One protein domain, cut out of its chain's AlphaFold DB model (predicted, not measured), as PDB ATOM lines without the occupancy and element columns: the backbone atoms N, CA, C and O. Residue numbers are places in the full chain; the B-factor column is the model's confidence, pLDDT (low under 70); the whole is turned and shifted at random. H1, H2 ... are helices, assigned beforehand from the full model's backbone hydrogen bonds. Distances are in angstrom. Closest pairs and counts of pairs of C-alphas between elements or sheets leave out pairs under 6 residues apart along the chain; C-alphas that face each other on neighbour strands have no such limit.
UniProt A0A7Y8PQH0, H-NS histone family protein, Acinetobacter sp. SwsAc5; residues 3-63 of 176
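Overview. This is residues 3 to 63 of the 176 residues of the protein "H-NS histone family protein" of Acinetobacter sp. SwsAc5 (UniProt A0A7Y8PQH0). Two helices, H1 and a longer H2, meet near their ends in an open V with a tight link at its corner. H2 makes the longest axis, and both helices stand free for most of their length. The printed part has 61 residues with two named helices, H1 then H2, and no named strand; its class is all helix. It is extended, with a radius of gyration of the C-alphas of 20.0 A and spans of 57 by 39 by 6 A.

Along the chain. Find C-alpha 3 at (-5.103, 65.950, -14.003); from there H1, residues 3 to 21, runs 28.4 A. Then look for C-alpha 26 at (-13.884, 31.883, -1.525), where H2, residues 26 to 61, begins; it runs 52.6 A to C-alpha 61 at (35.759, 46.523, -11.118).

Arrangement. Look at Ile 21 and Ile 29: their C-alphas, the closest of H1 and H2, are 7.7 A apart, and the helices are close but not clearly touching. Their lines stand at a steep tilt of 53 degrees, opposite ways. In H2 every O i to N i+4 pair is within hydrogen-bond range; in H1, 13 of 15 are.

Size, cuts and confidence. The two C-alphas farthest apart, those of Asn 23 and Gln 63, are 58.5 A apart. The printed part has no cut. In the B-factor column, residues 3 to 22 of this model are under 70.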
ATOM      1  N   MET A   3      -4.930  66.509 -15.361       47.00
ATOM      2  CA  MET A   3      -5.103  65.950 -14.003       47.00
ATOM      3  C   MET A   3      -6.495  65.344 -13.748       47.00
ATOM      4  O   MET A   3      -6.619  64.396 -12.978       47.00
ATOM      5  N   VAL A   4      -7.537  65.814 -14.441       54.62
ATOM      6  CA  VAL A   4      -8.926  65.353 -14.230       54.62
ATOM      7  C   VAL A   4      -9.178  63.962 -14.842       54.62
ATOM      8  O   VAL A   4      -9.958  63.181 -14.300       54.62
ATOM      9  N   ASN A   5      -8.474  63.603 -15.925       54.53
ATOM     10  CA  ASN A   5      -8.659  62.319 -16.616       54.53
ATOM     11  C   ASN A   5      -7.953  61.128 -15.949       54.53
ATOM     12  O   ASN A   5      -8.444  60.005 -16.059       54.53
ATOM     13  N   ARG A   6      -6.849  61.336 -15.214       53.34
ATOM     14  CA  ARG A   6      -6.197  60.246 -14.456       53.34
ATOM     15  C   ARG A   6      -7.083  59.741 -13.320       53.34
ATOM     16  O   ARG A   6      -7.213  58.535 -13.154       53.34
ATOM     17  N   ASN A   7      -7.743  60.656 -12.612       55.50
ATOM     18  CA  ASN A   7      -8.529  60.331 -11.420       55.50
ATOM     19  C   ASN A   7      -9.856  59.611 -11.744       55.50
ATOM     20  O   ASN A   7     -10.367  58.833 -10.944       55.50
ATOM     21  N   LYS A   8     -10.417  59.830 -12.944       58.28
ATOM     22  CA  LYS A   8     -11.591  59.081 -13.425       58.28
ATOM     23  C   LYS A   8     -11.239  57.648 -13.836       58.28
ATOM     24  O   LYS A   8     -12.046  56.747 -13.620       58.28
ATOM     25  N   LYS A   9     -10.041  57.433 -14.398       58.41
ATOM     26  CA  LYS A   9      -9.570  56.126 -14.888       58.41
ATOM     27  C   LYS A   9      -9.144  55.181 -13.756       58.41
ATOM     28  O   LYS A   9      -9.330  53.977 -13.871       58.41
ATOM     29  N   THR A  10      -8.607  55.710 -12.657       61.03
ATOM     30  CA  THR A  10      -8.290  54.923 -11.452       61.03
ATOM     31  C   THR A  10      -9.552  54.475 -10.718       61.03
ATOM     32  O   THR A  10      -9.695  53.289 -10.451       61.03
ATOM     33  N   LYS A  11     -10.516  55.380 -10.500       61.53
ATOM     34  CA  LYS A  11     -11.783  55.049  -9.822       61.53
ATOM     35  C   LYS A  11     -12.621  54.003 -10.563       61.53
ATOM     36  O   LYS A  11     -13.183  53.117  -9.936       61.53
ATOM     37  N   SER A  12     -12.684  54.083 -11.892       62.56
ATOM     38  CA  SER A  12     -13.407  53.095 -12.713       62.56
ATOM     39  C   SER A  12     -12.740  51.714 -12.704       62.56
ATOM     40  O   SER A  12     -13.435  50.704 -12.747       62.56
ATOM     41  N   ASN A  13     -11.411  51.655 -12.584       66.12
ATOM     42  CA  ASN A  13     -10.666  50.399 -12.478       66.12
ATOM     43  C   ASN A  13     -10.799  49.756 -11.083       66.12
ATOM     44  O   ASN A  13     -10.821  48.537 -10.965       66.12
ATOM     45  N   GLU A  14     -10.919  50.557 -10.022       66.94
ATOM     46  CA  GLU A  14     -11.188  50.054  -8.665       66.94
ATOM     47  C   GLU A  14     -12.616  49.515  -8.511       66.94
ATOM     48  O   GLU A  14     -12.795  48.446  -7.934       66.94
ATOM     49  N   LEU A  15     -13.613  50.195  -9.089       63.62
ATOM     50  CA  LEU A  15     -15.006  49.728  -9.116       63.62
ATOM     51  C   LEU A  15     -15.155  48.408  -9.888       63.62
ATOM     52  O   LEU A  15     -15.749  47.466  -9.379       63.62
ATOM     53  N   ALA A  16     -14.524  48.293 -11.062       68.12
ATOM     54  CA  ALA A  16     -14.538  47.053 -11.840       68.12
ATOM     55  C   ALA A  16     -13.863  45.877 -11.107       68.12
ATOM     56  O   ALA A  16     -14.303  44.736 -11.226       68.12
ATOM     57  N   LYS A  17     -12.805  46.142 -10.328       68.50
ATOM     58  CA  LYS A  17     -12.161  45.124  -9.483       68.50
ATOM     59  C   LYS A  17     -13.063  44.675  -8.336       68.50
ATOM     60  O   LYS A  17     -13.102  43.486  -8.053       68.50
ATOM     61  N   ALA A  18     -13.777  45.600  -7.698       66.69
ATOM     62  CA  ALA A  18     -14.692  45.280  -6.604       66.69
ATOM     63  C   ALA A  18     -15.857  44.387  -7.070       66.69
ATOM     64  O   ALA A  18     -16.167  43.403  -6.402       66.69
ATOM     65  N   ASP A  19     -16.424  44.666  -8.246       67.25
ATOM     66  CA  ASP A  19     -17.506  43.861  -8.830       67.25
ATOM     67  C   ASP A  19     -17.036  42.460  -9.266       67.25
ATOM     68  O   ASP A  19     -17.784  41.487  -9.167       67.25
ATOM     69  N   LEU A  20     -15.785  42.324  -9.715       66.62
ATOM     70  CA  LEU A  20     -15.165  41.025 -10.008       66.62
ATOM     71  C   LEU A  20     -14.937  40.196  -8.738       66.62
ATOM     72  O   LEU A  20     -15.208  39.000  -8.739       66.62
ATOM     73  N   ILE A  21     -14.486  40.828  -7.651       65.00
ATOM     74  CA  ILE A  21     -14.251  40.163  -6.359       65.00
ATOM     75  C   ILE A  21     -15.571  39.704  -5.724       65.00
ATOM     76  O   ILE A  21     -15.610  38.642  -5.112       65.00
ATOM     77  N   ALA A  22     -16.658  40.457  -5.906       68.50
ATOM     78  CA  ALA A  22     -17.979  40.105  -5.383       68.50
ATOM     79  C   ALA A  22     -18.600  38.848  -6.031       68.50
ATOM     80  O   ALA A  22     -19.535  38.283  -5.469       68.50
ATOM     81  N   ASN A  23     -18.093  38.419  -7.193       70.31
ATOM     82  CA  ASN A  23     -18.606  37.278  -7.959       70.31
ATOM     83  C   ASN A  23     -17.691  36.038  -7.917       70.31
ATOM     84  O   ASN A  23     -17.999  35.045  -8.573       70.31
ATOM     85  N   LEU A  24     -16.573  36.090  -7.186       70.44
ATOM     86  CA  LEU A  24     -15.644  34.968  -7.031       70.44
ATOM     87  C   LEU A  24     -15.967  34.181  -5.760       70.44
ATOM     88  O   LEU A  24     -16.235  34.768  -4.711       70.44
ATOM     89  N   ASP A  25     -15.920  32.852  -5.850       82.88
ATOM     90  CA  ASP A  25     -16.082  31.994  -4.681       82.88
ATOM     91  C   ASP A  25     -14.819  32.056  -3.801       82.88
ATOM     92  O   ASP A  25     -13.708  32.330  -4.265       82.88
ATOM     93  N   MET A  26     -14.973  31.803  -2.503       80.88
ATOM     94  CA  MET A  26     -13.884  31.883  -1.525       80.88
ATOM     95  C   MET A  26     -12.646  31.037  -1.905       80.88
ATOM     96  O   MET A  26     -11.528  31.520  -1.703       80.88
ATOM     97  N   PRO A  27     -12.775  29.822  -2.482       85.81
ATOM     98  CA  PRO A  27     -11.627  29.049  -2.954       85.81
ATOM     99  C   PRO A  27     -10.849  29.746  -4.077       85.81
ATOM    100  O   PRO A  27      -9.619  29.759  -4.047       85.81
ATOM    101  N   ASP A  28     -11.545  30.386  -5.018       85.00
ATOM    102  CA  ASP A  28     -10.921  31.088  -6.144       85.00
ATOM    103  C   ASP A  28     -10.168  32.337  -5.669       85.00
ATOM    104  O   ASP A  28      -9.084  32.654  -6.163       85.00
ATOM    105  N   ILE A  29     -10.704  33.022  -4.652       83.81
ATOM    106  CA  ILE A  29     -10.042  34.162  -4.005       83.81
ATOM    107  C   ILE A  29      -8.750  33.714  -3.307       83.81
ATOM    108  O   ILE A  29      -7.725  34.391  -3.421       83.81
ATOM    109  N   LEU A  30      -8.772  32.580  -2.597       87.00
ATOM    110  CA  LEU A  30      -7.577  32.040  -1.939       87.00
ATOM    111  C   LEU A  30      -6.511  31.623  -2.955       87.00
ATOM    112  O   LEU A  30      -5.340  31.952  -2.767       87.00
ATOM    113  N   GLN A  31      -6.915  30.969  -4.047       89.12
ATOM    114  CA  GLN A  31      -5.994  30.573  -5.109       89.12
ATOM    115  C   GLN A  31      -5.355  31.798  -5.775       89.12
ATOM    116  O   GLN A  31      -4.137  31.859  -5.918       89.12
ATOM    117  N   ALA A  32      -6.148  32.822  -6.097       87.44
ATOM    118  CA  ALA A  32      -5.635  34.054  -6.690       87.44
ATOM    119  C   ALA A  32      -4.658  34.801  -5.762       87.44
ATOM    120  O   ALA A  32      -3.691  35.401  -6.236       87.44
ATOM    121  N   LEU A  33      -4.886  34.771  -4.442       88.31
ATOM    122  CA  LEU A  33      -3.955  35.335  -3.459       88.31
ATOM    123  C   LEU A  33      -2.635  34.567  -3.414       88.31
ATOM    124  O   LEU A  33      -1.574  35.190  -3.330       88.31
ATOM    125  N   GLN A  34      -2.695  33.239  -3.482       92.38
ATOM    126  CA  GLN A  34      -1.507  32.397  -3.503       92.38
ATOM    127  C   GLN A  34      -0.687  32.635  -4.776       92.38
ATOM    128  O   GLN A  34       0.496  32.958  -4.680       92.38
ATOM    129  N   ASP A  35      -1.330  32.620  -5.944       92.00
ATOM    130  CA  ASP A  35      -0.677  32.889  -7.229       92.00
ATOM    131  C   ASP A  35      -0.040  34.289  -7.256       92.00
ATOM    132  O   ASP A  35       1.089  34.479  -7.717       92.00
ATOM    133  N   ALA A  36      -0.743  35.296  -6.722       90.62
ATOM    134  CA  ALA A  36      -0.212  36.649  -6.612       90.62
ATOM    135  C   ALA A  36       1.022  36.709  -5.700       90.62
ATOM    136  O   ALA A  36       1.991  37.403  -6.025       90.62
ATOM    137  N   ASN A  37       1.009  35.982  -4.581       92.88
ATOM    138  CA  ASN A  37       2.144  35.916  -3.671       92.88
ATOM    139  C   ASN A  37       3.347  35.212  -4.317       92.88
ATOM    140  O   ASN A  37       4.465  35.719  -4.230       92.88
ATOM    141  N   ASP A  38       3.122  34.124  -5.050       93.88
ATOM    142  CA  ASP A  38       4.176  33.391  -5.759       93.88
ATOM    143  C   ASP A  38       4.835  34.250  -6.850       93.88
ATOM    144  O   ASP A  38       6.064  34.261  -7.002       93.88
ATOM    145  N   VAL A  39       4.042  35.048  -7.574       95.25
ATOM    146  CA  VAL A  39       4.560  36.028  -8.542       95.25
ATOM    147  C   VAL A  39       5.376  37.120  -7.845       95.25
ATOM    148  O   VAL A  39       6.423  37.524  -8.362       95.25
ATOM    149  N   LEU A  40       4.929  37.609  -6.684       90.31
ATOM    150  CA  LEU A  40       5.658  38.622  -5.917       90.31
ATOM    151  C   LEU A  40       6.997  38.088  -5.403       90.31
ATOM    152  O   LEU A  40       8.016  38.754  -5.584       90.31
ATOM    153  N   GLU A  41       7.020  36.893  -4.820       90.00
ATOM    154  CA  GLU A  41       8.254  36.268  -4.337       90.00
ATOM    155  C   GLU A  41       9.226  35.964  -5.482       90.00
ATOM    156  O   GLU A  41      10.425  36.232  -5.375       90.00
ATOM    157  N   SER A  42       8.714  35.512  -6.630       91.56
ATOM    158  CA  SER A  42       9.532  35.294  -7.827       91.56
ATOM    159  C   SER A  42      10.214  36.582  -8.302       91.56
ATOM    160  O   SER A  42      11.401  36.567  -8.630       91.56
ATOM    161  N   ARG A  43       9.498  37.715  -8.292       91.38
ATOM    162  CA  ARG A  43      10.065  39.028  -8.647       91.38
ATOM    163  C   ARG A  43      11.105  39.497  -7.636       91.38
ATOM    164  O   ARG A  43      12.199  39.862  -8.046       91.38
ATOM    165  N   LYS A  44      10.814  39.404  -6.334       88.75
ATOM    166  CA  LYS A  44      11.779  39.749  -5.275       88.75
ATOM    167  C   LYS A  44      13.085  38.972  -5.427       88.75
ATOM    168  O   LYS A  44      14.161  39.536  -5.262       88.75
ATOM    169  N   LYS A  45      12.994  37.682  -5.762       86.31
ATOM    170  CA  LYS A  45      14.167  36.831  -5.975       86.31
ATOM    171  C   LYS A  45      14.986  37.264  -7.192       86.31
ATOM    172  O   LYS A  45      16.211  37.257  -7.124       86.31
ATOM    173  N   LEU A  46      14.331  37.642  -8.291       92.00
ATOM    174  CA  LEU A  46      15.017  38.176  -9.471       92.00
ATOM    175  C   LEU A  46      15.739  39.489  -9.152       92.00
ATOM    176  O   LEU A  46      16.925  39.598  -9.453       92.00
ATOM    177  N   ASP A  47      15.064  40.422  -8.480       85.62
ATOM    178  CA  ASP A  47      15.648  41.709  -8.086       85.62
ATOM    179  C   ASP A  47      16.848  41.513  -7.141       85.62
ATOM    180  O   ASP A  47      17.883  42.164  -7.293       85.62
ATOM    181  N   ALA A  48      16.748  40.571  -6.194       79.62
ATOM    182  CA  ALA A  48      17.843  40.216  -5.293       79.62
ATOM    183  C   ALA A  48      19.056  39.646  -6.049       79.62
ATOM    184  O   ALA A  48      20.183  40.086  -5.820       79.62
ATOM    185  N   ASN A  49      18.828  38.718  -6.984       85.62
ATOM    186  CA  ASN A  49      19.890  38.141  -7.813       85.62
ATOM    187  C   ASN A  49      20.556  39.202  -8.704       85.62
ATOM    188  O   ASN A  49      21.771  39.182  -8.905       85.62
ATOM    189  N   GLU A  50      19.775  40.136  -9.254       90.88
ATOM    190  CA  GLU A  50      20.312  41.231 -10.059       90.88
ATOM    191  C   GLU A  50      21.180  42.169  -9.212       90.88
ATOM    192  O   GLU A  50      22.289  42.520  -9.623       90.88
ATOM    193  N   ALA A  51      20.721  42.523  -8.010       80.88
ATOM    194  CA  ALA A  51      21.488  43.330  -7.069       80.88
ATOM    195  C   ALA A  51      22.805  42.646  -6.669       80.88
ATOM    196  O   ALA A  51      23.858  43.286  -6.687       80.88
ATOM    197  N   GLU A  52      22.779  41.343  -6.378       81.06
ATOM    198  CA  GLU A  52      23.981  40.560  -6.077       81.06
ATOM    199  C   GLU A  52      24.986  40.617  -7.236       81.06
ATOM    200  O   GLU A  52      26.168  40.909  -7.040       81.06
ATOM    201  N   LEU A  53      24.512  40.440  -8.470       87.75
ATOM    202  CA  LEU A  53      25.356  40.494  -9.658       87.75
ATOM    203  C   LEU A  53      25.959  41.890  -9.887       87.75
ATOM    204  O   LEU A  53      27.111  42.006 -10.316       87.75
ATOM    205  N   GLN A  54      25.216  42.958  -9.589       84.50
ATOM    206  CA  GLN A  54      25.736  44.327  -9.631       84.50
ATOM    207  C   GLN A  54      26.810  44.559  -8.560       84.50
ATOM    208  O   GLN A  54      27.857  45.132  -8.868       84.50
ATOM    209  N   ILE A  55      26.601  44.063  -7.337       80.38
ATOM    210  CA  ILE A  55      27.590  44.139  -6.254       80.38
ATOM    211  C   ILE A  55      28.874  43.415  -6.664       80.38
ATOM    212  O   ILE A  55      29.953  44.001  -6.582       80.38
ATOM    213  N   VAL A  56      28.778  42.188  -7.183       82.00
ATOM    214  CA  VAL A  56      29.945  41.414  -7.642       82.00
ATOM    215  C   VAL A  56      30.697  42.148  -8.754       82.00
ATOM    216  O   VAL A  56      31.926  42.233  -8.719       82.00
ATOM    217  N   LYS A  57      29.980  42.731  -9.725       85.88
ATOM    218  CA  LYS A  57      30.595  43.551 -10.782       85.88
ATOM    219  C   LYS A  57      31.365  44.738 -10.207       85.88
ATOM    220  O   LYS A  57      32.498  44.963 -10.619       85.88
ATOM    221  N   LEU A  58      30.782  45.464  -9.253       82.81
ATOM    222  CA  LEU A  58      31.426  46.611  -8.611       82.81
ATOM    223  C   LEU A  58      32.661  46.191  -7.808       82.81
ATOM    224  O   LEU A  58      33.719  46.800  -7.954       82.81
ATOM    225  N   VAL A  59      32.561  45.129  -7.008       80.50
ATOM    226  CA  VAL A  59      33.688  44.603  -6.220       80.50
ATOM    227  C   VAL A  59      34.855  44.225  -7.132       80.50
ATOM    228  O   VAL A  59      35.987  44.634  -6.870       80.50
ATOM    229  N   ASN A  60      34.573  43.532  -8.240       82.19
ATOM    230  CA  ASN A  60      35.583  43.162  -9.232       82.19
ATOM    231  C   ASN A  60      36.166  44.381  -9.962       82.19
ATOM    232  O   ASN A  60      37.382  44.471 -10.131       82.19
ATOM    233  N   GLN A  61      35.326  45.327 -10.389       87.69
ATOM    234  CA  GLN A  61      35.759  46.523 -11.118       87.69
ATOM    235  C   GLN A  61      36.693  47.395 -10.275       87.69
ATOM    236  O   GLN A  61      37.710  47.873 -10.773       87.69
ATOM    237  N   TYR A  62      36.350  47.602  -9.005       85.56
ATOM    238  CA  TYR A  62      37.101  48.473  -8.105       85.56
ATOM    239  C   TYR A  62      38.154  47.731  -7.273       85.56
ATOM    240  O   TYR A  62      38.792  48.355  -6.427       85.56
ATOM    241  N   GLN A  63      38.345  46.424  -7.509       85.12
ATOM    242  CA  GLN A  63      39.297  45.571  -6.785       85.12
ATOM    243  C   GLN A  63      39.178  45.749  -5.265       85.12
ATOM    244  O   GLN A  63      40.174  45.895  -4.557       85.12
TER     245      GLN A  63